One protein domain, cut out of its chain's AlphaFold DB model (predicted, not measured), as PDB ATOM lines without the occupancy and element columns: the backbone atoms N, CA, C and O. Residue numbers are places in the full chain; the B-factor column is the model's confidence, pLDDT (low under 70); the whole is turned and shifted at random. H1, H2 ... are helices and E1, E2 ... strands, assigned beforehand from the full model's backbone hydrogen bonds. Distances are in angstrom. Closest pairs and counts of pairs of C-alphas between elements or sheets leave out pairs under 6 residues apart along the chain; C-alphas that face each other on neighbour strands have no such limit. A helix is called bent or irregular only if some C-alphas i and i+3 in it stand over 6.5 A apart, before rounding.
ATOM      1  N   ASP A  63      33.140 -19.640 -54.420       73.62
ATOM      2  CA  ASP A  63      33.500 -19.001 -53.154       73.62
ATOM      3  C   ASP A  63      32.908 -17.583 -53.044       73.62
ATOM      4  O   ASP A  63      32.497 -17.187 -51.957       73.62
ATOM      5  N   TYR A  64      32.784 -16.842 -54.156       79.81
ATOM      6  CA  TYR A  64      32.216 -15.483 -54.165       79.81
ATOM      7  C   TYR A  64      30.739 -15.445 -53.742       79.81
ATOM      8  O   TYR A  64      30.294 -14.519 -53.067       79.81
ATOM      9  N   PHE A  65      29.984 -16.484 -54.103       89.38
ATOM     10  CA  PHE A  65      28.578 -16.635 -53.734       89.38
ATOM     11  C   PHE A  65      28.379 -17.481 -52.469       89.38
ATOM     12  O   PHE A  65      27.243 -17.704 -52.069       89.38
ATOM     13  N   SER A  66      29.453 -17.963 -51.830       88.81
ATOM     14  CA  SER A  66      29.370 -18.850 -50.656       88.81
ATOM     15  C   SER A  66      28.901 -18.154 -49.370       88.81
ATOM     16  O   SER A  66      28.572 -18.830 -48.395       88.81
ATOM     17  N   GLN A  67      28.854 -16.820 -49.378       92.19
ATOM     18  CA  GLN A  67      28.401 -15.970 -48.283       92.19
ATOM     19  C   GLN A  67      27.807 -14.672 -48.858       92.19
ATOM     20  O   GLN A  67      28.226 -14.224 -49.927       92.19
ATOM     21  N   VAL A  68      26.853 -14.057 -48.149       94.56
ATOM     22  CA  VAL A  68      26.469 -12.656 -48.403       94.56
ATOM     23  C   VAL A  68      27.624 -11.728 -47.996       94.56
ATOM     24  O   VAL A  68      28.479 -12.146 -47.207       94.56
ATOM     25  N   PRO A  69      27.670 -10.470 -48.470       93.25
ATOM     26  CA  PRO A  69      28.718  -9.541 -48.068       93.25
ATOM     27  C   PRO A  69      28.828  -9.378 -46.546       93.25
ATOM     28  O   PRO A  69      27.831  -9.390 -45.820       93.25
ATOM     29  N   GLN A  70      30.054  -9.211 -46.047       87.38
ATOM     30  CA  GLN A  70      30.323  -9.207 -44.605       87.38
ATOM     31  C   GLN A  70      29.582  -8.066 -43.878       87.38
ATOM     32  O   GLN A  70      29.135  -8.257 -42.748       87.38
ATOM     33  N   SER A  71      29.371  -6.926 -44.548       87.31
ATOM     34  CA  SER A  71      28.562  -5.800 -44.057       87.31
ATOM     35  C   SER A  71      27.124  -6.207 -43.694       87.31
ATOM     36  O   SER A  71      26.622  -5.842 -42.631       87.31
ATOM     37  N   VAL A  72      26.491  -7.024 -44.540       92.31
ATOM     38  CA  VAL A  72      25.135  -7.567 -44.358       92.31
ATOM     39  C   VAL A  72      25.093  -8.506 -43.155       92.31
ATOM     40  O   VAL A  72      24.212  -8.414 -42.299       92.31
ATOM     41  N   LEU A  73      26.083  -9.395 -43.064       90.31
ATOM     42  CA  LEU A  73      26.161 -10.401 -42.012       90.31
ATOM     43  C   LEU A  73      26.525  -9.811 -40.636       90.31
ATOM     44  O   LEU A  73      26.147 -10.380 -39.614       90.31
ATOM     45  N   ASP A  74      27.245  -8.693 -40.580       88.19
ATOM     46  CA  ASP A  74      27.548  -8.013 -39.317       88.19
ATOM     47  C   ASP A  74      26.400  -7.121 -38.837       88.19
ATOM     48  O   ASP A  74      26.138  -7.091 -37.632       88.19
ATOM     49  N   ALA A  75      25.641  -6.507 -39.754       87.81
ATOM     50  CA  ALA A  75      24.378  -5.848 -39.423       87.81
ATOM     51  C   ALA A  75      23.359  -6.842 -38.829       87.81
ATOM     52  O   ALA A  75      22.761  -6.564 -37.789       87.81
ATOM     53  N   ALA A  76      23.219  -8.028 -39.435       89.00
ATOM     54  CA  ALA A  76      22.230  -9.040 -39.050       89.00
ATOM     55  C   ALA A  76      22.318  -9.517 -37.588       89.00
ATOM     56  O   ALA A  76      21.292  -9.818 -36.983       89.00
ATOM     57  N   LYS A  77      23.530  -9.616 -37.023       84.06
ATOM     58  CA  LYS A  77      23.792 -10.358 -35.771       84.06
ATOM     59  C   LYS A  77      23.428  -9.632 -34.477       84.06
ATOM     60  O   LYS A  77      23.158 -10.306 -33.489       84.06
ATOM     61  N   ASN A  78      23.537  -8.301 -34.441       75.75
ATOM     62  CA  ASN A  78      23.550  -7.543 -33.177       75.75
ATOM     63  C   ASN A  78      22.606  -6.330 -33.148       75.75
ATOM     64  O   ASN A  78      22.371  -5.777 -32.072       75.75
ATOM     65  N   ASN A  79      22.097  -5.885 -34.298       83.56
ATOM     66  CA  ASN A  79      21.306  -4.661 -34.390       83.56
ATOM     67  C   ASN A  79      19.812  -4.965 -34.225       83.56
ATOM     68  O   ASN A  79      19.316  -5.933 -34.794       83.56
ATOM     69  N   ALA A  80      19.080  -4.114 -33.502       85.50
ATOM     70  CA  ALA A  80      17.617  -4.191 -33.469       85.50
ATOM     71  C   ALA A  80      17.007  -3.783 -34.822       85.50
ATOM     72  O   ALA A  80      16.166  -4.491 -35.373       85.50
ATOM     73  N   VAL A  81      17.506  -2.688 -35.400       87.88
ATOM     74  CA  VAL A  81      17.185  -2.260 -36.764       87.88
ATOM     75  C   VAL A  81      18.299  -2.718 -37.703       87.88
ATOM     76  O   VAL A  81      19.421  -2.211 -37.648       87.88
ATOM     77  N   VAL A  82      17.993  -3.681 -38.568       93.12
ATOM     78  CA  VAL A  82      18.868  -4.123 -39.657       93.12
ATOM     79  C   VAL A  82      18.476  -3.355 -40.912       93.12
ATOM     80  O   VAL A  82      17.602  -3.776 -41.669       93.12
ATOM     81  N   ASP A  83      19.107  -2.197 -41.107       89.50
ATOM     82  CA  ASP A  83      18.935  -1.387 -42.310       89.50
ATOM     83  C   ASP A  83      19.968  -1.750 -43.381       89.50
ATOM     84  O   ASP A  83      21.178  -1.662 -43.163       89.50
ATOM     85  N   LEU A  84      19.468  -2.172 -44.540       92.75
ATOM     86  CA  LEU A  84      20.249  -2.524 -45.722       92.75
ATOM     87  C   LEU A  84      19.874  -1.669 -46.939       92.75
ATOM     88  O   LEU A  84      20.470  -1.858 -47.994       92.75
ATOM     89  N   SER A  85      18.954  -0.707 -46.802       86.44
ATOM     90  CA  SER A  85      18.447   0.134 -47.904       86.44
ATOM     91  C   SER A  85      19.540   0.849 -48.706       86.44
ATOM     92  O   SER A  85      19.461   0.987 -49.924       86.44
ATOM     93  N   ASN A  86      20.607   1.257 -48.017       80.31
ATOM     94  CA  ASN A  86      21.771   1.932 -48.587       80.31
ATOM     95  C   ASN A  86      22.980   0.987 -48.790       80.31
ATOM     96  O   ASN A  86      24.090   1.442 -49.070       80.31
ATOM     97  N   ASN A  87      22.804  -0.333 -48.644       86.56
ATOM     98  CA  ASN A  87      23.881  -1.315 -48.786       86.56
ATOM     99  C   ASN A  87      24.100  -1.708 -50.260       86.56
ATOM    100  O   ASN A  87      23.693  -2.778 -50.715       86.56
ATOM    101  N   GLN A  88      24.807  -0.843 -50.992       87.81
ATOM    102  CA  GLN A  88      25.190  -1.081 -52.390       87.81
ATOM    103  C   GLN A  88      25.980  -2.389 -52.586       87.81
ATOM    104  O   GLN A  88      25.833  -3.033 -53.620       87.81
ATOM    105  N   GLU A  89      26.785  -2.811 -51.602       88.94
ATOM    106  CA  GLU A  89      27.553  -4.064 -51.663       88.94
ATOM    107  C   GLU A  89      26.617  -5.282 -51.762       88.94
ATOM    108  O   GLU A  89      26.885  -6.216 -52.519       88.94
ATOM    109  N   PHE A  90      25.480  -5.249 -51.055       94.31
ATOM    110  CA  PHE A  90      24.451  -6.283 -51.149       94.31
ATOM    111  C   PHE A  90      23.681  -6.209 -52.467       94.31
ATOM    112  O   PHE A  90      23.525  -7.234 -53.127       94.31
ATOM    113  N   SER A  91      23.267  -5.015 -52.898       93.19
ATOM    114  CA  SER A  91      22.574  -4.816 -54.178       93.19
ATOM    115  C   SER A  91      23.418  -5.296 -55.372       93.19
ATOM    116  O   SER A  91      22.916  -6.011 -56.240       93.19
ATOM    117  N   ASP A  92      24.718  -4.988 -55.385       90.88
ATOM    118  CA  ASP A  92      25.663  -5.437 -56.417       90.88
ATOM    119  C   ASP A  92      25.911  -6.955 -56.359       90.88
ATOM    120  O   ASP A  92      26.053  -7.602 -57.405       90.88
ATOM    121  N   TRP A  93      25.922  -7.552 -55.160       94.88
ATOM    122  CA  TRP A  93      26.007  -9.003 -54.976       94.88
ATOM    123  C   TRP A  93      24.748  -9.707 -55.501       94.88
ATOM    124  O   TRP A  93      24.869 -10.636 -56.295       94.88
ATOM    125  N   LEU A  94      23.547  -9.221 -55.162       95.75
ATOM    126  CA  LEU A  94      22.263  -9.748 -55.649       95.75
ATOM    127  C   LEU A  94      22.157  -9.656 -57.182       95.75
ATOM    128  O   LEU A  94      21.788 -10.626 -57.842       95.75
ATOM    129  N   VAL A  95      22.565  -8.530 -57.772       95.06
ATOM    130  CA  VAL A  95      22.678  -8.363 -59.232       95.06
ATOM    131  C   VAL A  95      23.671  -9.358 -59.845       95.06
ATOM    132  O   VAL A  95      23.429  -9.910 -60.921       95.06
ATOM    133  N   SER A  96      24.794  -9.608 -59.170       93.12
ATOM    134  CA  SER A  96      25.809 -10.561 -59.628       93.12
ATOM    135  C   SER A  96      25.339 -12.012 -59.518       93.12
ATOM    136  O   SER A  96      25.660 -12.803 -60.405       93.12
ATOM    137  N   VAL A  97      24.535 -12.347 -58.502       93.44
ATOM    138  CA  VAL A  97      23.825 -13.629 -58.362       93.44
ATOM    139  C   VAL A  97      22.821 -13.806 -59.502       93.44
ATOM    140  O   VAL A  97      22.878 -14.817 -60.199       93.44
ATOM    141  N   ALA A  98      21.962 -12.811 -59.757       93.88
ATOM    142  CA  ALA A  98      20.912 -12.892 -60.776       93.88
ATOM    143  C   ALA A  98      21.473 -13.177 -62.183       93.88
ATOM    144  O   ALA A  98      21.023 -14.099 -62.863       93.88
ATOM    145  N   ARG A  99      22.546 -12.475 -62.582       93.00
ATOM    146  CA  ARG A  99      23.269 -12.711 -63.855       93.00
ATOM    147  C   ARG A  99      23.853 -14.122 -64.000       93.00
ATOM    148  O   ARG A  99      24.172 -14.535 -65.111       93.00
ATOM    149  N   ASN A 100      24.045 -14.831 -62.891       91.00
ATOM    150  CA  ASN A 100      24.786 -16.089 -62.800       91.00
ATOM    151  C   ASN A 100      23.928 -17.292 -62.368       91.00
ATOM    152  O   ASN A 100      24.442 -18.409 -62.300       91.00
ATOM    153  N   TRP A 101      22.633 -17.089 -62.106       91.00
ATOM    154  CA  TRP A 101      21.720 -18.063 -61.490       91.00
ATOM    155  C   TRP A 101      21.653 -19.418 -62.206       91.00
ATOM    156  O   TRP A 101      21.528 -20.460 -61.572       91.00
ATOM    157  N   TYR A 102      21.794 -19.422 -63.534       89.88
ATOM    158  CA  TYR A 102      21.766 -20.640 -64.350       89.88
ATOM    159  C   TYR A 102      23.029 -21.517 -64.207       89.88
ATOM    160  O   TYR A 102      23.039 -22.660 -64.668       89.88
ATOM    161  N   ASN A 103      24.089 -21.037 -63.544       92.56
ATOM    162  CA  ASN A 103      25.188 -21.888 -63.093       92.56
ATOM    163  C   ASN A 103      24.819 -22.526 -61.747       92.56
ATOM    164  O   ASN A 103      24.952 -21.900 -60.697       92.56
ATOM    165  N   TYR A 104      24.435 -23.803 -61.775       88.75
ATOM    166  CA  TYR A 104      24.048 -24.584 -60.595       88.75
ATOM    167  C   TYR A 104      25.031 -24.472 -59.410       88.75
ATOM    168  O   TYR A 104      24.604 -24.395 -58.262       88.75
ATOM    169  N   GLY A 105      26.346 -24.419 -59.659       89.62
ATOM    170  CA  GLY A 105      27.338 -24.279 -58.585       89.62
ATOM    171  C   GLY A 105      27.283 -22.917 -57.884       89.62
ATOM    172  O   GLY A 105      27.459 -22.841 -56.670       89.62
ATOM    173  N   TYR A 106      27.002 -21.853 -58.638       90.75
ATOM    174  CA  TYR A 106      26.829 -20.496 -58.116       90.75
ATOM    175  C   TYR A 106      25.444 -20.326 -57.470       90.75
ATOM    176  O   TYR A 106      25.340 -19.742 -56.396       90.75
ATOM    177  N   GLN A 107      24.405 -20.920 -58.065       91.31
ATOM    178  CA  GLN A 107      23.038 -20.949 -57.541       91.31
ATOM    179  C   GLN A 107      22.977 -21.578 -56.141       91.31
ATOM    180  O   GLN A 107      22.478 -20.964 -55.205       91.31
ATOM    181  N   GLN A 108      23.532 -22.784 -55.975       92.44
ATOM    182  CA  GLN A 108      23.518 -23.494 -54.691       92.44
ATOM    183  C   GLN A 108      24.346 -22.772 -53.615       92.44
ATOM    184  O   GLN A 108      23.978 -22.795 -52.442       92.44
ATOM    185  N   ALA A 109      25.430 -22.091 -54.007       92.06
ATOM    186  CA  ALA A 109      26.192 -21.233 -53.104       92.06
ATOM    187  C   ALA A 109      25.356 -20.022 -52.645       92.06
ATOM    188  O   ALA A 109      25.182 -19.835 -51.443       92.06
ATOM    189  N   ALA A 110      24.751 -19.280 -53.580       94.19
ATOM    190  CA  ALA A 110      23.927 -18.106 -53.282       94.19
ATOM    191  C   ALA A 110      22.686 -18.445 -52.436       94.19
ATOM    192  O   ALA A 110      22.387 -17.740 -51.473       94.19
ATOM    193  N   ILE A 111      22.003 -19.557 -52.734       93.19
ATOM    194  CA  ILE A 111      20.882 -20.081 -51.934       93.19
ATOM    195  C   ILE A 111      21.329 -20.358 -50.494       93.19
ATOM    196  O   ILE A 111      20.646 -19.966 -49.546       93.19
ATOM    197  N   LYS A 112      22.497 -20.993 -50.307       94.25
ATOM    198  CA  LYS A 112      23.050 -21.231 -48.969       94.25
ATOM    199  C   LYS A 112      23.393 -19.917 -48.263       94.25
ATOM    200  O   LYS A 112      23.056 -19.766 -47.095       94.25
ATOM    201  N   ALA A 113      24.016 -18.969 -48.957       95.69
ATOM    202  CA  ALA A 113      24.392 -17.667 -48.412       95.69
ATOM    203  C   ALA A 113      23.181 -16.848 -47.927       95.69
ATOM    204  O   ALA A 113      23.220 -16.283 -46.834       95.69
ATOM    205  N   LEU A 114      22.096 -16.827 -48.706       96.50
ATOM    206  CA  LEU A 114      20.830 -16.182 -48.340       96.50
ATOM    207  C   LEU A 114      20.184 -16.873 -47.126       96.50
ATOM    208  O   LEU A 114      19.753 -16.198 -46.191       96.50
ATOM    209  N   GLY A 115      20.201 -18.210 -47.082       93.88
ATOM    210  CA  GLY A 115      19.723 -18.980 -45.929       93.88
ATOM    211  C   GLY A 115      20.563 -18.779 -44.658       93.88
ATOM    212  O   GLY A 115      20.004 -18.672 -43.568       93.88
ATOM    213  N   ASP A 116      21.890 -18.671 -44.783       94.44
ATOM    214  CA  ASP A 116      22.802 -18.355 -43.675       94.44
ATOM    215  C   ASP A 116      22.551 -16.934 -43.128       94.44
ATOM    216  O   ASP A 116      22.628 -16.716 -41.918       94.44
ATOM    217  N   PHE A 117      22.219 -15.969 -43.996       95.62
ATOM    218  CA  PHE A 117      21.810 -14.616 -43.600       95.62
ATOM    219  C   PHE A 117      20.477 -14.621 -42.836       95.62
ATOM    220  O   PHE A 117      20.398 -14.049 -41.748       95.62
ATOM    221  N   GLY A 118      19.467 -15.340 -43.335       94.00
ATOM    222  CA  GLY A 118      18.205 -15.557 -42.620       94.00
ATOM    223  C   GLY A 118      18.400 -16.203 -41.247       94.00
ATOM    224  O   GLY A 118      17.813 -15.766 -40.257       94.00
ATOM    225  N   ALA A 119      19.291 -17.192 -41.152       92.81
ATOM    226  CA  ALA A 119      19.656 -17.823 -39.886       92.81
ATOM    227  C   ALA A 119      20.399 -16.867 -38.929       92.81
ATOM    228  O   ALA A 119      20.206 -16.951 -37.716       92.81
ATOM    229  N   ALA A 120      21.213 -15.940 -39.446       93.25
ATOM    230  CA  ALA A 120      21.866 -14.909 -38.638       93.25
ATOM    231  C   ALA A 120      20.864 -13.889 -38.069       93.25
ATOM    232  O   ALA A 120      21.003 -13.496 -36.912       93.25
ATOM    233  N   LEU A 121      19.833 -13.519 -38.841       94.06
ATOM    234  CA  LEU A 121      18.706 -12.712 -38.356       94.06
ATOM    235  C   LEU A 121      17.879 -13.467 -37.303       94.06
ATOM    236  O   LEU A 121      17.598 -12.922 -36.241       94.06
ATOM    237  N   ALA A 122      17.552 -14.741 -37.545       91.00
ATOM    238  CA  ALA A 122      16.808 -15.575 -36.596       91.00
ATOM    239  C   ALA A 122      17.552 -15.810 -35.264       91.00
ATOM    240  O   ALA A 122      16.919 -16.035 -34.234       91.00
ATOM    241  N   ALA A 123      18.888 -15.742 -35.265       90.88
ATOM    242  CA  ALA A 123      19.711 -15.824 -34.058       90.88
ATOM    243  C   ALA A 123      19.784 -14.502 -33.260       90.88
ATOM    244  O   ALA A 123      20.219 -14.507 -32.107       90.88
ATOM    245  N   ASN A 124      19.371 -13.373 -33.845       88.62
ATOM    246  CA  ASN A 124      19.412 -12.055 -33.216       88.62
ATOM    247  C   ASN A 124      18.121 -11.790 -32.420       88.62
ATOM    248  O   ASN A 124      17.152 -11.229 -32.926       88.62
ATOM    249  N   GLY A 125      18.124 -12.156 -31.135       84.19
ATOM    250  CA  GLY A 125      16.979 -11.956 -30.232       84.19
ATOM    251  C   GLY A 125      16.554 -10.493 -30.006       84.19
ATOM    252  O   GLY A 125      15.471 -10.259 -29.471       84.19
ATOM    253  N   ASN A 126      17.365  -9.518 -30.429       86.12
ATOM    254  CA  ASN A 126      17.050  -8.090 -30.340       86.12
ATOM    255  C   ASN A 126      16.398  -7.533 -31.620       86.12
ATOM    256  O   ASN A 126      16.004  -6.371 -31.619       86.12
ATOM    257  N   LEU A 127      16.317  -8.313 -32.705       91.75
ATOM    258  CA  LEU A 127      15.825  -7.865 -34.010       91.75
ATOM    259  C   LEU A 127      14.381  -7.353 -33.924       91.75
ATOM    260  O   LEU A 127      13.477  -8.130 -33.639       91.75
ATOM    261  N   THR A 128      14.163  -6.072 -34.229       87.69
ATOM    262  CA  THR A 128      12.834  -5.446 -34.335       87.69
ATOM    263  C   THR A 128      12.417  -5.177 -35.773       87.69
ATOM    264  O   THR A 128      11.237  -5.275 -36.110       87.69
ATOM    265  N   THR A 129      13.384  -4.828 -36.623       86.31
ATOM    266  CA  THR A 129      13.118  -4.237 -37.935       86.31
ATOM    267  C   THR A 129      14.125  -4.731 -38.962       86.31
ATOM    268  O   THR A 129      15.331  -4.660 -38.730       86.31
ATOM    269  N   VAL A 130      13.638  -5.165 -40.122       93.88
ATOM    270  CA  VAL A 130      14.460  -5.465 -41.304       93.88
ATOM    271  C   VAL A 130      14.053  -4.499 -42.413       93.88
ATOM    272  O   VAL A 130      12.919  -4.553 -42.885       93.88
ATOM    273  N   ASN A 131      14.959  -3.611 -42.827       91.56
ATOM    274  CA  ASN A 131      14.736  -2.701 -43.950       91.56
ATOM    275  C   ASN A 131      15.552  -3.143 -45.169       91.56
ATOM    276  O   ASN A 131      16.781  -3.074 -45.175       91.56
ATOM    277  N   LEU A 132      14.840  -3.586 -46.202       95.56
ATOM    278  CA  LEU A 132      15.353  -4.032 -47.496       95.56
ATOM    279  C   LEU A 132      14.865  -3.120 -48.633       95.56
ATOM    280  O   LEU A 132      14.868  -3.537 -49.792       95.56
ATOM    281  N   SER A 133      14.406  -1.902 -48.331       90.31
ATOM    282  CA  SER A 133      13.892  -0.981 -49.350       90.31
ATOM    283  C   SER A 133      14.929  -0.686 -50.439       90.31
ATOM    284  O   SER A 133      16.093  -0.418 -50.160       90.31
ATOM    285  N   GLY A 134      14.526  -0.797 -51.706       90.06
ATOM    286  CA  GLY A 134      15.388  -0.578 -52.876       90.06
ATOM    287  C   GLY A 134      16.517  -1.599 -53.129       90.06
ATOM    288  O   GLY A 134      17.077  -1.597 -54.226       90.06
ATOM    289  N   VAL A 135      16.835  -2.495 -52.189       95.62
ATOM    290  CA  VAL A 135      17.944  -3.474 -52.266       95.62
ATOM    291  C   VAL A 135      17.862  -4.389 -53.496       95.62
ATOM    292  O   VAL A 135      18.840  -4.587 -54.217       95.62
ATOM    293  N   PHE A 136      16.676  -4.924 -53.782       96.81
ATOM    294  CA  PHE A 136      16.414  -5.808 -54.917       96.81
ATOM    295  C   PHE A 136      16.144  -5.046 -56.222       96.81
ATOM    296  O   PHE A 136      16.113  -5.670 -57.281       96.81
ATOM    297  N   LYS A 137      16.011  -3.711 -56.201       94.19
ATOM    298  CA  LYS A 137      15.618  -2.888 -57.364       94.19
ATOM    299  C   LYS A 137      16.479  -3.131 -58.602       94.19
ATOM    300  O   LYS A 137      15.962  -3.280 -59.708       94.19
ATOM    301  N   ALA A 138      17.795  -3.208 -58.414       90.12
ATOM    302  CA  ALA A 138      18.731  -3.461 -59.503       90.12
ATOM    303  C   ALA A 138      18.710  -4.927 -59.982       90.12
ATOM    304  O   ALA A 138      18.972  -5.175 -61.156       90.12
ATOM    305  N   ALA A 139      18.379  -5.884 -59.107       93.38
ATOM    306  CA  ALA A 139      18.290  -7.309 -59.438       93.38
ATOM    307  C   ALA A 139      16.970  -7.648 -60.158       93.38
ATOM    308  O   ALA A 139      17.005  -8.313 -61.194       93.38
ATOM    309  N   ASN A 140      15.835  -7.096 -59.706       94.06
ATOM    310  CA  ASN A 140      14.541  -7.182 -60.396       94.06
ATOM    311  C   ASN A 140      14.631  -6.606 -61.824       94.06
ATOM    312  O   ASN A 140      14.042  -7.150 -62.752       94.06
ATOM    313  N   ALA A 141      15.449  -5.565 -62.029       91.94
ATOM    314  CA  ALA A 141      15.770  -5.007 -63.346       91.94
ATOM    315  C   ALA A 141      16.777  -5.840 -64.184       91.94
ATOM    316  O   ALA A 141      17.167  -5.424 -65.278       91.94
ATOM    317  N   GLN A 142      17.245  -6.993 -63.695       91.56
ATOM    318  CA  GLN A 142      17.905  -8.029 -64.503       91.56
ATOM    319  C   GLN A 142      16.938  -9.187 -64.772       91.56
ATOM    320  O   GLN A 142      16.765  -9.570 -65.925       91.56
ATOM    321  N   ASP A 143      16.325  -9.723 -63.713       93.25
ATOM    322  CA  ASP A 143      15.335 -10.801 -63.754       93.25
ATOM    323  C   ASP A 143      14.530 -10.798 -62.435       93.25
ATOM    324  O   ASP A 143      15.075 -11.070 -61.355       93.25
ATOM    325  N   SER A 144      13.238 -10.452 -62.499       93.75
ATOM    326  CA  SER A 144      12.349 -10.392 -61.328       93.75
ATOM    327  C   SER A 144      11.907 -11.769 -60.828       93.75
ATOM    328  O   SER A 144      11.670 -11.941 -59.631       93.75
ATOM    329  N   MET A 145      11.887 -12.787 -61.693       92.81
ATOM    330  CA  MET A 145      11.591 -14.168 -61.313       92.81
ATOM    331  C   MET A 145      12.713 -14.733 -60.432       92.81
ATOM    332  O   MET A 145      12.463 -15.268 -59.352       92.81
ATOM    333  N   ILE A 146      13.967 -14.548 -60.846       93.12
ATOM    334  CA  ILE A 146      15.152 -14.941 -60.075       93.12
ATOM    335  C   ILE A 146      15.252 -14.133 -58.772       93.12
ATOM    336  O   ILE A 146      15.519 -14.694 -57.709       93.12
ATOM    337  N   SER A 147      14.980 -12.830 -58.826       94.62
ATOM    338  CA  SER A 147      15.037 -11.950 -57.652       94.62
ATOM    339  C   SER A 147      13.964 -12.279 -56.606       94.62
ATOM    340  O   SER A 147      14.244 -12.234 -55.407       94.62
ATOM    341  N   ALA A 148      12.770 -12.696 -57.035       92.06
ATOM    342  CA  ALA A 148      11.739 -13.236 -56.153       92.06
ATOM    343  C   ALA A 148      12.172 -14.557 -55.489       92.06
ATOM    344  O   ALA A 148      12.004 -14.716 -54.279       92.06
ATOM    345  N   GLN A 149      12.794 -15.484 -56.232       91.31
ATOM    346  CA  GLN A 149      13.373 -16.705 -55.647       91.31
ATOM    347  C   GLN A 149      14.440 -16.357 -54.593       91.31
ATOM    348  O   GLN A 149      14.402 -16.867 -53.474       91.31
ATOM    349  N   MET A 150      15.360 -15.439 -54.914       94.81
ATOM    350  CA  MET A 150      16.394 -14.949 -53.992       94.81
ATOM    351  C   MET A 150      15.804 -14.356 -52.704       94.81
ATOM    352  O   MET A 150      16.338 -14.620 -51.627       94.81
ATOM    353  N   PHE A 151      14.699 -13.606 -52.788       94.19
ATOM    354  CA  PHE A 151      14.006 -13.089 -51.605       94.19
ATOM    355  C   PHE A 151      13.541 -14.222 -50.677       94.19
ATOM    356  O   PHE A 151      13.874 -14.237 -49.491       94.19
ATOM    357  N   TRP A 152      12.826 -15.210 -51.218       90.94
ATOM    358  CA  TRP A 152      12.293 -16.321 -50.427       90.94
ATOM    359  C   TRP A 152      13.385 -17.237 -49.858       90.94
ATOM    360  O   TRP A 152      13.242 -17.729 -48.736       90.94
ATOM    361  N   TYR A 153      14.520 -17.400 -50.548       93.31
ATOM    362  CA  TYR A 153      15.674 -18.133 -50.015       93.31
ATOM    363  C   TYR A 153      16.349 -17.458 -48.805       93.31
ATOM    364  O   TYR A 153      17.092 -18.136 -48.095       93.31
ATOM    365  N   MET A 154      16.045 -16.190 -48.488       94.12
ATOM    366  CA  MET A 154      16.419 -15.582 -47.197       94.12
ATOM    367  C   MET A 154      15.607 -16.123 -46.012       94.12
ATOM    368  O   MET A 154      15.959 -15.862 -44.866       94.12
ATOM    369  N   LYS A 155      14.507 -16.850 -46.258       91.81
ATOM    370  CA  LYS A 155      13.641 -17.484 -45.245       91.81
ATOM    371  C   LYS A 155      13.187 -16.562 -44.107       91.81
ATOM    372  O   LYS A 155      12.966 -17.020 -42.988       91.81
ATOM    373  N   LEU A 156      12.990 -15.276 -44.405       91.12
ATOM    374  CA  LEU A 156      12.521 -14.278 -43.442       91.12
ATOM    375  C   LEU A 156      11.232 -14.680 -42.680       91.12
ATOM    376  O   LEU A 156      11.165 -14.382 -41.488       91.12
ATOM    377  N   PRO A 157      10.255 -15.419 -43.260       86.62
ATOM    378  CA  PRO A 157       9.110 -15.932 -42.498       86.62
ATOM    379  C   PRO A 157       9.484 -16.803 -41.284       86.62
ATOM    380  O   PRO A 157       8.802 -16.800 -40.256       86.62
ATOM    381  N   ASN A 158      10.608 -17.521 -41.354       88.06
ATOM    382  CA  ASN A 158      11.046 -18.463 -40.323       88.06
ATOM    383  C   ASN A 158      11.699 -17.763 -39.108       88.06
ATOM    384  O   ASN A 158      12.060 -18.430 -38.141       88.06
ATOM    385  N   ILE A 159      11.846 -16.432 -39.127       88.69
ATOM    386  CA  ILE A 159      12.377 -15.631 -38.014       88.69
ATOM    387  C   ILE A 159      11.299 -15.496 -36.924       88.69
ATOM    388  O   ILE A 159      10.458 -14.608 -36.987       88.69
ATOM    389  N   LYS A 160      11.309 -16.376 -35.915       81.19
ATOM    390  CA  LYS A 160      10.322 -16.382 -34.809       81.19
ATOM    391  C   LYS A 160      10.749 -15.537 -33.595       81.19
ATOM    392  O   LYS A 160      10.515 -15.920 -32.447       81.19
ATOM    393  N   THR A 161      11.447 -14.422 -33.810       77.25
ATOM    394  CA  THR A 161      11.846 -13.523 -32.717       77.25
ATOM    395  C   THR A 161      10.675 -12.616 -32.351       77.25
ATOM    396  O   THR A 161      10.242 -11.803 -33.155       77.25
ATOM    397  N   VAL A 162      10.172 -12.713 -31.114       72.50
ATOM    398  CA  VAL A 162       8.992 -11.951 -30.633       72.50
ATOM    399  C   VAL A 162       9.117 -10.425 -30.763       72.50
ATOM    400  O   VAL A 162       8.118  -9.717 -30.714       72.50
ATOM    401  N   SER A 163      10.344  -9.930 -30.921       77.31
ATOM    402  CA  SER A 163      10.676  -8.524 -31.142       77.31
ATOM    403  C   SER A 163      10.482  -8.073 -32.599       77.31
ATOM    404  O   SER A 163      10.287  -6.882 -32.827       77.31
ATOM    405  N   PHE A 164      10.553  -8.983 -33.583       84.31
ATOM    406  CA  PHE A 164      10.605  -8.670 -35.017       84.31
ATOM    407  C   PHE A 164       9.208  -8.368 -35.557       84.31
ATOM    408  O   PHE A 164       8.479  -9.271 -35.960       84.31
ATOM    409  N   VAL A 165       8.864  -7.077 -35.550       78.50
ATOM    410  CA  VAL A 165       7.524  -6.550 -35.848       78.50
ATOM    411  C   VAL A 165       7.414  -5.846 -37.204       78.50
ATOM    412  O   VAL A 165       6.303  -5.709 -37.716       78.50
ATOM    413  N   THR A 166       8.528  -5.416 -37.810       80.06
ATOM    414  CA  THR A 166       8.508  -4.562 -39.014       80.06
ATOM    415  C   THR A 166       9.432  -5.071 -40.120       80.06
ATOM    416  O   THR A 166      10.638  -5.225 -39.919       80.06
ATOM    417  N   LEU A 167       8.881  -5.241 -41.322       87.00
ATOM    418  CA  LEU A 167       9.607  -5.620 -42.533       87.00
ATOM    419  C   LEU A 167       9.358  -4.584 -43.639       87.00
ATOM    420  O   LEU A 167       8.243  -4.461 -44.133       87.00
ATOM    421  N   ASN A 168      10.382  -3.840 -44.056       84.06
ATOM    422  CA  ASN A 168      10.255  -2.885 -45.159       84.06
ATOM    423  C   ASN A 168      10.830  -3.478 -46.455       84.06
ATOM    424  O   ASN A 168      12.020  -3.792 -46.523       84.06
ATOM    425  N   LEU A 169       9.973  -3.633 -47.468       88.81
ATOM    426  CA  LEU A 169      10.281  -4.143 -48.808       88.81
ATOM    427  C   LEU A 169       9.994  -3.099 -49.903       88.81
ATOM    428  O   LEU A 169       9.906  -3.461 -51.082       88.81
ATOM    429  N   SER A 170       9.841  -1.822 -49.555       83.38
ATOM    430  CA  SER A 170       9.433  -0.777 -50.498       83.38
ATOM    431  C   SER A 170      10.443  -0.526 -51.621       83.38
ATOM    432  O   SER A 170      11.617  -0.896 -51.548       83.38
ATOM    433  N   ASN A 171       9.997   0.142 -52.685       84.12
ATOM    434  CA  ASN A 171      10.834   0.701 -53.751       84.12
ATOM    435  C   ASN A 171      11.716  -0.314 -54.511       84.12
ATOM    436  O   ASN A 171      12.614   0.080 -55.266       84.12
ATOM    437  N   ASN A 172      11.451  -1.611 -54.341       90.94
ATOM    438  CA  ASN A 172      12.246  -2.722 -54.856       90.94
ATOM    439  C   ASN A 172      11.915  -3.110 -56.300       90.94
ATOM    440  O   ASN A 172      12.605  -3.963 -56.852       90.94
ATOM    441  N   ASN A 173      10.895  -2.511 -56.919       91.06
ATOM    442  CA  ASN A 173      10.356  -2.948 -58.209       91.06
ATOM    443  C   ASN A 173       9.989  -4.453 -58.213       91.06
ATOM    444  O   ASN A 173      10.198  -5.133 -59.218       91.06
ATOM    445  N   PHE A 174       9.478  -4.990 -57.099       90.12
ATOM    446  CA  PHE A 174       8.870  -6.321 -57.113       90.12
ATOM    447  C   PHE A 174       7.568  -6.300 -57.928       90.12
ATOM    448  O   PHE A 174       6.807  -5.331 -57.875       90.12
ATOM    449  N   ASP A 175       7.339  -7.383 -58.666       87.25
ATOM    450  CA  ASP A 175       6.145  -7.655 -59.464       87.25
ATOM    451  C   ASP A 175       5.456  -8.945 -58.973       87.25
ATOM    452  O   ASP A 175       5.866  -9.552 -57.977       87.25
ATOM    453  N   ASN A 176       4.415  -9.409 -59.674       85.50
ATOM    454  CA  ASN A 176       3.670 -10.605 -59.271       85.50
ATOM    455  C   ASN A 176       4.526 -11.896 -59.184       85.50
ATOM    456  O   ASN A 176       4.070 -12.885 -58.605       85.50
ATOM    457  N   ASN A 177       5.775 -11.915 -59.678       87.38
ATOM    458  CA  ASN A 177       6.695 -13.028 -59.433       87.38
ATOM    459  C   ASN A 177       7.057 -13.189 -57.953       87.38
ATOM    460  O   ASN A 177       7.295 -14.316 -57.522       87.38
ATOM    461  N   LEU A 178       7.010 -12.123 -57.142       86.19
ATOM    462  CA  LEU A 178       7.172 -12.241 -55.688       86.19
ATOM    463  C   LEU A 178       6.128 -13.191 -55.080       86.19
ATOM    464  O   LEU A 178       6.430 -13.910 -54.130       86.19
ATOM    465  N   VAL A 179       4.930 -13.251 -55.668       78.12
ATOM    466  CA  VAL A 179       3.841 -14.138 -55.244       78.12
ATOM    467  C   VAL A 179       3.929 -15.516 -55.924       78.12
ATOM    468  O   VAL A 179       3.589 -16.517 -55.297       78.12
ATOM    469  N   THR A 180       4.374 -15.613 -57.190       77.00
ATOM    470  CA  THR A 180       4.406 -16.902 -57.933       77.00
ATOM    471  C   THR A 180       5.631 -17.767 -57.646       77.00
ATOM    472  O   THR A 180       5.539 -18.985 -57.748       77.00
ATOM    473  N   GLN A 181       6.776 -17.172 -57.300       79.50
ATOM    474  CA  GLN A 181       8.047 -17.893 -57.134       79.50
ATOM    475  C   GLN A 181       8.256 -18.477 -55.732       79.50
ATOM    476  O   GLN A 181       9.326 -19.000 -55.419       79.50
ATOM    477  N   MET A 182       7.237 -18.401 -54.881       73.62
ATOM    478  CA  MET A 182       7.243 -19.023 -53.570       73.62
ATOM    479  C   MET A 182       6.950 -20.528 -53.697       73.62
ATOM    480  O   MET A 182       5.878 -20.935 -54.136       73.62
ATOM    481  N   HIS A 183       7.912 -21.357 -53.300       67.56
ATOM    482  CA  HIS A 183       7.896 -22.808 -53.489       67.56
ATOM    483  C   HIS A 183       7.859 -23.545 -52.133       67.56
ATOM    484  O   HIS A 183       8.696 -23.244 -51.277       67.56
ATOM    485  N   PRO A 184       6.962 -24.533 -51.911       63.44
ATOM    486  CA  PRO A 184       6.863 -25.252 -50.632       63.44
ATOM    487  C   PRO A 184       8.156 -25.965 -50.215       63.44
ATOM    488  O   PRO A 184       8.485 -26.038 -49.032       63.44
ATOM    489  N   ASP A 185       8.941 -26.440 -51.185       69.50
ATOM    490  CA  ASP A 185      10.247 -27.071 -50.974       69.50
ATOM    491  C   ASP A 185      11.332 -26.113 -50.440       69.50
ATOM    492  O   ASP A 185      12.372 -26.571 -49.960       69.50
ATOM    493  N   MET A 186      11.073 -24.799 -50.389       76.88
ATOM    494  CA  MET A 186      11.911 -23.864 -49.633       76.88
ATOM    495  C   MET A 186      11.785 -24.035 -48.109       76.88
ATOM    496  O   MET A 186      12.657 -23.553 -47.384       76.88
ATOM    497  N   GLY A 187      10.772 -24.746 -47.596       78.94
ATOM    498  CA  GLY A 187      10.607 -24.997 -46.159       78.94
ATOM    499  C   GLY A 187      10.356 -23.711 -45.372       78.94
ATOM    500  O   GLY A 187      11.091 -23.396 -44.432       78.94
ATOM    501  N   LEU A 188       9.370 -22.939 -45.829       80.88
ATOM    502  CA  LEU A 188       8.936 -21.685 -45.220       80.88
ATOM    503  C   LEU A 188       7.816 -21.942 -44.203       80.88
ATOM    504  O   LEU A 188       6.943 -22.775 -44.439       80.88
ATOM    505  N   GLU A 189       7.809 -21.194 -43.104       77.75
ATOM    506  CA  GLU A 189       6.792 -21.276 -42.049       77.75
ATOM    507  C   GLU A 189       6.154 -19.904 -41.818       77.75
ATOM    508  O   GLU A 189       6.890 -18.933 -41.634       77.75
ATOM    509  N   ARG A 190       4.818 -19.821 -41.732       75.50
ATOM    510  CA  ARG A 190       4.090 -18.568 -41.458       75.50
ATOM    511  C   ARG A 190       4.656 -17.831 -40.243       75.50
ATOM    512  O   ARG A 190       4.794 -18.409 -39.165       75.50
ATOM    513  N   ASN A 191       5.007 -16.569 -40.437       74.06
ATOM    514  CA  ASN A 191       5.429 -15.643 -39.403       74.06
ATOM    515  C   ASN A 191       4.213 -14.994 -38.737       74.06
ATOM    516  O   ASN A 191       3.279 -14.582 -39.423       74.06
ATOM    517  N   ASP A 192       4.268 -14.924 -37.414       73.44
ATOM    518  CA  ASP A 192       3.256 -14.413 -36.492       73.44
ATOM    519  C   ASP A 192       3.781 -13.260 -35.607       73.44
ATOM    520  O   ASP A 192       3.078 -12.792 -34.712       73.44
ATOM    521  N   THR A 193       5.020 -12.799 -35.840       73.94
ATOM    522  CA  THR A 193       5.672 -11.722 -35.069       73.94
ATOM    523  C   THR A 193       5.669 -10.395 -35.822       73.94
ATOM    524  O   THR A 193       5.439  -9.346 -35.218       73.94
ATOM    525  N   VAL A 194       5.894 -10.432 -37.140       76.75
ATOM    526  CA  VAL A 194       5.799  -9.268 -38.026       76.75
ATOM    527  C   VAL A 194       4.344  -8.832 -38.076       76.75
ATOM    528  O   VAL A 194       3.476  -9.651 -38.356       76.75
ATOM    529  N   LYS A 195       4.106  -7.543 -37.819       71.56
ATOM    530  CA  LYS A 195       2.794  -6.881 -37.865       71.56
ATOM    531  C   LYS A 195       2.691  -5.845 -38.980       71.56
ATOM    532  O   LYS A 195       1.602  -5.546 -39.452       71.56
ATOM    533  N   THR A 196       3.826  -5.273 -39.385       71.81
ATOM    534  CA  THR A 196       3.894  -4.160 -40.337       71.81
ATOM    535  C   THR A 196       4.790  -4.533 -41.508       71.81
ATOM    536  O   THR A 196       5.966  -4.857 -41.313       71.81
ATOM    537  N   ILE A 197       4.247  -4.453 -42.725       76.62
ATOM    538  CA  ILE A 197       4.981  -4.710 -43.965       76.62
ATOM    539  C   ILE A 197       4.804  -3.514 -44.896       76.62
ATOM    540  O   ILE A 197       3.699  -3.260 -45.366       76.62
ATOM    541  N   ASP A 198       5.889  -2.795 -45.178       75.56
ATOM    542  CA  ASP A 198       5.876  -1.731 -46.186       75.56
ATOM    543  C   ASP A 198       6.178  -2.334 -47.566       75.56
ATOM    544  O   ASP A 198       7.260  -2.882 -47.799       75.56
ATOM    545  N   LEU A 199       5.199  -2.243 -48.468       81.06
ATOM    546  CA  LEU A 199       5.274  -2.694 -49.859       81.06
ATOM    547  C   LEU A 199       5.259  -1.529 -50.865       81.06
ATOM    548  O   LEU A 199       5.238  -1.785 -52.070       81.06
ATOM    549  N   SER A 200       5.275  -0.272 -50.408       76.88
ATOM    550  CA  SER A 200       5.129   0.926 -51.249       76.88
ATOM    551  C   SER A 200       6.165   0.995 -52.383       76.88
ATOM    552  O   SER A 200       7.259   0.440 -52.295       76.88
ATOM    553  N   GLY A 201       5.837   1.630 -53.512       74.25
ATOM    554  CA  GLY A 201       6.765   1.735 -54.653       74.25
ATOM    555  C   GLY A 201       7.142   0.399 -55.328       74.25
ATOM    556  O   GLY A 201       8.146   0.338 -56.042       74.25
ATOM    557  N   ASN A 202       6.367  -0.666 -55.100       82.12
ATOM    558  CA  ASN A 202       6.360  -1.890 -55.907       82.12
ATOM    559  C   ASN A 202       5.108  -1.929 -56.812       82.12
ATOM    560  O   ASN A 202       4.290  -1.005 -56.799       82.12
ATOM    561  N   ASP A 203       4.969  -2.984 -57.618       83.12
ATOM    562  CA  ASP A 203       3.821  -3.158 -58.511       83.12
ATOM    563  C   ASP A 203       2.479  -3.209 -57.758       83.12
ATOM    564  O   ASP A 203       2.319  -3.920 -56.765       83.12
ATOM    565  N   GLN A 204       1.489  -2.479 -58.272       76.62
ATOM    566  CA  GLN A 204       0.174  -2.351 -57.644       76.62
ATOM    567  C   GLN A 204      -0.664  -3.629 -57.781       76.62
ATOM    568  O   GLN A 204      -1.419  -3.964 -56.869       76.62
ATOM    569  N   GLN A 205      -0.502  -4.391 -58.872       75.38
ATOM    570  CA  GLN A 205      -1.206  -5.666 -59.026       75.38
ATOM    571  C   GLN A 205      -0.661  -6.719 -58.050       75.38
ATOM    572  O   GLN A 205      -1.441  -7.433 -57.424       75.38
ATOM    573  N   MET A 206       0.661  -6.776 -57.856       81.50
ATOM    574  CA  MET A 206       1.300  -7.586 -56.816       81.50
ATOM    575  C   MET A 206       0.784  -7.228 -55.414       81.50
ATOM    576  O   MET A 206       0.443  -8.130 -54.652       81.50
ATOM    577  N   ILE A 207       0.709  -5.936 -55.069       74.06
ATOM    578  CA  ILE A 207       0.222  -5.471 -53.758       74.06
ATOM    579  C   ILE A 207      -1.242  -5.889 -53.545       74.06
ATOM    580  O   ILE A 207      -1.550  -6.521 -52.536       74.06
ATOM    581  N   SER A 208      -2.110  -5.662 -54.535       71.06
ATOM    582  CA  SER A 208      -3.516  -6.088 -54.495       71.06
ATOM    583  C   SER A 208      -3.670  -7.613 -54.349       71.06
ATOM    584  O   SER A 208      -4.450  -8.083 -53.520       71.06
ATOM    585  N   ASN A 209      -2.868  -8.406 -55.069       71.06
ATOM    586  CA  ASN A 209      -2.845  -9.871 -54.936       71.06
ATOM    587  C   ASN A 209      -2.321 -10.344 -53.565       71.06
ATOM    588  O   ASN A 209      -2.683 -11.427 -53.115       71.06
ATOM    589  N   ILE A 210      -1.471  -9.553 -52.901       71.00
ATOM    590  CA  ILE A 210      -0.954  -9.823 -51.552       71.00
ATOM    591  C   ILE A 210      -1.981  -9.471 -50.464       71.00
ATOM    592  O   ILE A 210      -2.050 -10.179 -49.461       71.00
ATOM    593  N   GLN A 211      -2.766  -8.406 -50.653       66.56
ATOM    594  CA  GLN A 211      -3.811  -7.969 -49.717       66.56
ATOM    595  C   GLN A 211      -5.122  -8.763 -49.853       66.56
ATOM    596  O   GLN A 211      -5.883  -8.851 -48.896       66.56
ATOM    597  N   ASN A 212      -5.408  -9.348 -51.019       62.94
ATOM    598  CA  ASN A 212      -6.647 -10.086 -51.266       62.94
ATOM    599  C   ASN A 212      -6.646 -11.471 -50.570       62.94
ATOM    600  O   ASN A 212      -5.963 -12.383 -51.048       62.94
ATOM    601  N   PRO A 213      -7.465 -11.706 -49.521       52.69
ATOM    602  CA  PRO A 213      -7.476 -12.980 -48.795       52.69
ATOM    603  C   PRO A 213      -7.989 -14.160 -49.640       52.69
ATOM    604  O   PRO A 213      -7.729 -15.317 -49.313       52.69
ATOM    605  N   ASN A 214      -8.687 -13.885 -50.749       51.50
ATOM    606  CA  ASN A 214      -9.216 -14.886 -51.676       51.50
ATOM    607  C   ASN A 214      -8.265 -15.188 -52.854       51.50
ATOM    608  O   ASN A 214      -8.636 -15.941 -53.758       51.50
ATOM    609  N   TYR A 215      -7.054 -14.617 -52.892       54.16
ATOM    610  CA  TYR A 215      -6.101 -14.843 -53.981       54.16
ATOM    611  C   TYR A 215      -5.430 -16.226 -53.875       54.16
ATOM    612  O   TYR A 215      -4.424 -16.416 -53.194       54.16
ATOM    613  N   VAL A 216      -6.017 -17.224 -54.542       50.34
ATOM    614  CA  VAL A 216      -5.527 -18.614 -54.536       50.34
ATOM    615  C   VAL A 216      -4.323 -18.787 -55.462       50.34
ATOM    616  O   VAL A 216      -4.418 -18.546 -56.667       50.34
ATOM    617  N   HIS A 217      -3.213 -19.305 -54.928       54.41
ATOM    618  CA  HIS A 217      -2.037 -19.695 -55.713       54.41
ATOM    619  C   HIS A 217      -1.853 -21.213 -55.840       54.41
ATOM    620  O   HIS A 217      -2.404 -22.006 -55.083       54.41
ATOM    621  N   TRP A 218      -1.114 -21.625 -56.876       42.72
ATOM    622  CA  TRP A 218      -1.140 -22.997 -57.415       42.72
ATOM    623  C   TRP A 218      -0.373 -24.047 -56.590       42.72
ATOM    624  O   TRP A 218      -0.341 -25.227 -56.943       42.72
ATOM    625  N   THR A 219       0.251 -23.633 -55.491       44.31
ATOM    626  CA  THR A 219       0.973 -24.490 -54.547       44.31
ATOM    627  C   THR A 219       0.037 -24.897 -53.412       44.31
ATOM    628  O   THR A 219      -0.401 -24.051 -52.640       44.31
ATOM    629  N   GLY A 220      -0.278 -26.193 -53.309       42.25
ATOM    630  CA  GLY A 220      -1.340 -26.745 -52.450       42.25
ATOM    631  C   GLY A 220      -1.089 -26.754 -50.934       42.25
ATOM    632  O   GLY A 220      -1.374 -27.760 -50.291       42.25
ATOM    633  N   GLN A 221      -0.562 -25.665 -50.375       41.91
ATOM    634  CA  GLN A 221      -0.603 -25.349 -48.947       41.91
ATOM    635  C   GLN A 221      -1.000 -23.879 -48.785       41.91
ATOM    636  O   GLN A 221      -0.277 -22.995 -49.231       41.91
ATOM    637  N   ASP A 222      -2.157 -23.656 -48.165       42.22
ATOM    638  CA  ASP A 222      -2.550 -22.450 -47.428       42.22
ATOM    639  C   ASP A 222      -2.134 -21.095 -48.039       42.22
ATOM    640  O   ASP A 222      -1.579 -20.227 -47.378       42.22
ATOM    641  N   ASN A 223      -2.476 -20.919 -49.318       47.22
ATOM    642  CA  ASN A 223      -3.094 -19.710 -49.881       47.22
ATOM    643  C   ASN A 223      -2.416 -18.336 -49.678       47.22
ATOM    644  O   ASN A 223      -3.105 -17.312 -49.668       47.22
ATOM    645  N   HIS A 224      -1.096 -18.280 -49.504       47.03
ATOM    646  CA  HIS A 224      -0.428 -17.056 -49.061       47.03
ATOM    647  C   HIS A 224       0.830 -16.706 -49.863       47.03
ATOM    648  O   HIS A 224       1.730 -17.524 -50.016       47.03
ATOM    649  N   GLY A 225       0.919 -15.449 -50.308       52.62
ATOM    650  CA  GLY A 225       2.191 -14.795 -50.626       52.62
ATOM    651  C   GLY A 225       2.802 -14.151 -49.377       52.62
ATOM    652  O   GLY A 225       2.627 -14.635 -48.256       52.62
ATOM    653  N   VAL A 226       3.454 -12.994 -49.547       52.22
ATOM    654  CA  VAL A 226       3.980 -12.191 -48.422       52.22
ATOM    655  C   VAL A 226       2.892 -11.923 -47.367       52.22
ATOM    656  O   VAL A 226       3.144 -12.120 -46.185       52.22
ATOM    657  N   GLY A 227       1.665 -11.598 -47.787       50.22
ATOM    658  CA  GLY A 227       0.527 -11.252 -46.915       50.22
ATOM    659  C   GLY A 227      -0.071 -12.380 -46.065       50.22
ATOM    660  O   GLY A 227      -1.087 -12.167 -45.412       50.22
ATOM    661  N   GLY A 228       0.528 -13.574 -46.057       57.38
ATOM    662  CA  GLY A 228       0.140 -14.630 -45.114       57.38
ATOM    663  C   GLY A 228       1.246 -15.619 -44.741       57.38
ATOM    664  O   GLY A 228       1.082 -16.377 -43.786       57.38
ATOM    665  N   TYR A 229       2.417 -15.555 -45.389       65.94
ATOM    666  CA  TYR A 229       3.669 -15.976 -44.746       65.94
ATOM    667  C   TYR A 229       4.167 -14.964 -43.709       65.94
ATOM    668  O   TYR A 229       5.046 -15.302 -42.921       65.94
ATOM    669  N   PHE A 230       3.563 -13.777 -43.652       65.44
ATOM    670  CA  PHE A 230       3.644 -12.839 -42.541       65.44
ATOM    671  C   PHE A 230       2.234 -12.396 -42.142       65.44
ATOM    672  O   PHE A 230       1.374 -12.201 -43.000       65.44
TER     673      PHE A 230
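This is residues 63 to 230 of the 638 residues of an uncharacterized protein of Weissella confusa (UniProt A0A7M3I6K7). The chain is wound in a few stacked turns, a short solenoid: the short strands E1, E2, E3 and E4 stand side by side as a narrow wall along one side, and helices and loops complete each turn away from it. H2 and H3, then H4 and H5, then H6 lie between successive strands, H1 lies at the E1 end of the stack, and H7 and H8 lie at the E4 end with the long loop of residues 212 to 225. The printed part has 168 residues, with eight named helices and four named strands in the order H1 E1 H2 H3 E2 H4 H5 E3 H6 E4 H7 H8; the sheet runs E1 E2 E3 E4, all parallel. The class is mixed, helices and strands, with under half of the residues in named elements. The whole is compact, with a radius of gyration of the C-alphas of 14.7 A, and spans 42 by 36 by 29 A.

Begin with H1, residues 70 to 78, which is irregular, but only just: C-alphas 75 and 78 are 6.52 A apart. It only grazes the sheet with residues 72 to 76; its closest C-alphas to E1, residues 81 to 83, are those of Ala 75 and Val 82, 5.8 A apart. Next come H2, residues 88 to 98, and H3, residues 104 to 122, a helical hairpin; they only just touch, with 3 pairs of C-alphas within 8 A, the closest being Val 97 and Ala 110 at 6.8 A. H3 also touches H1, with its residues 117 to 121 alone, at a shallow tilt of 27 degrees, the same way; the closest C-alphas are those of Ala 76 and Leu 121, 5.1 A apart. At E2, residues 129 to 131, look across to E1: N 82 and O 129 are 2.8 A apart, within hydrogen-bond range. H4, residues 137 to 140, touches H2, closest at the C-alphas of Val 95 and Ala 139, 4.5 A. H5, residues 144 to 153, is the hub, touching four other helices; among them is H3, which it meets at a steep tilt of 49 degrees through H3's residues 111 to 115 alone, closest at the C-alphas of Leu 114 and Tyr 153, 5.8 A. E3, residues 166 to 168, pairs with E2 through N 168 and O 130, 2.9 A. H6, residues 177 to 180, touches H5, closest at the C-alphas of Ala 148 and Leu 178, 4.7 A. E4, residues 196 to 198, pairs with E3 through N 167 and O 196, 2.9 A. H7, residues 204 to 211, touches H6, closest at the C-alphas of Val 179 and Met 206, 7.2 A, and only just touches H8, residues 226 to 229, with 3 pairs within 8 A, closest at the C-alphas of Ile 210 and Gly 227, 5.1 A. E1 to E2, E2 to E3 and E3 to E4 are strand-helix-strand units, two parallel neighbour strands with helices between, each with a right-handed crossover. Every O i to N i+4 pair is within hydrogen-bond range in H2, H3, H5 and H7; in H1 it is 3 of 5, and H4, H6 and H8 are too short for such a pair.

Find C-alpha 70 at (30.323, -9.207, -44.605), where H1 begins; it runs 13.4 A from first to last C-alpha. E1 covers 5.9 A and H2 15.1 A. H3, the longest helix, goes 26.6 A from C-alpha 104 at (24.048, -24.584, -60.595). E2 covers 6.4 A, H4 5.4 A, H5 14.1 A, E3 6.6 A, H6 4.7 A, E4 6.6 A and H7 10.5 A. H8 covers 5.3 A and ends at C-alpha 229, (3.669, -15.976, -44.746).

The two C-alphas farthest apart are those of Asp 63 and Asn 214, 42.9 A. The printed part has no cut. Three links are long: H5 to E3, H6 to E4 and H7 to H8. The mean pLDDT of the printed part is 82.5, and the model's confidence is under 70 at residues 183 to 185 and 211 to 230.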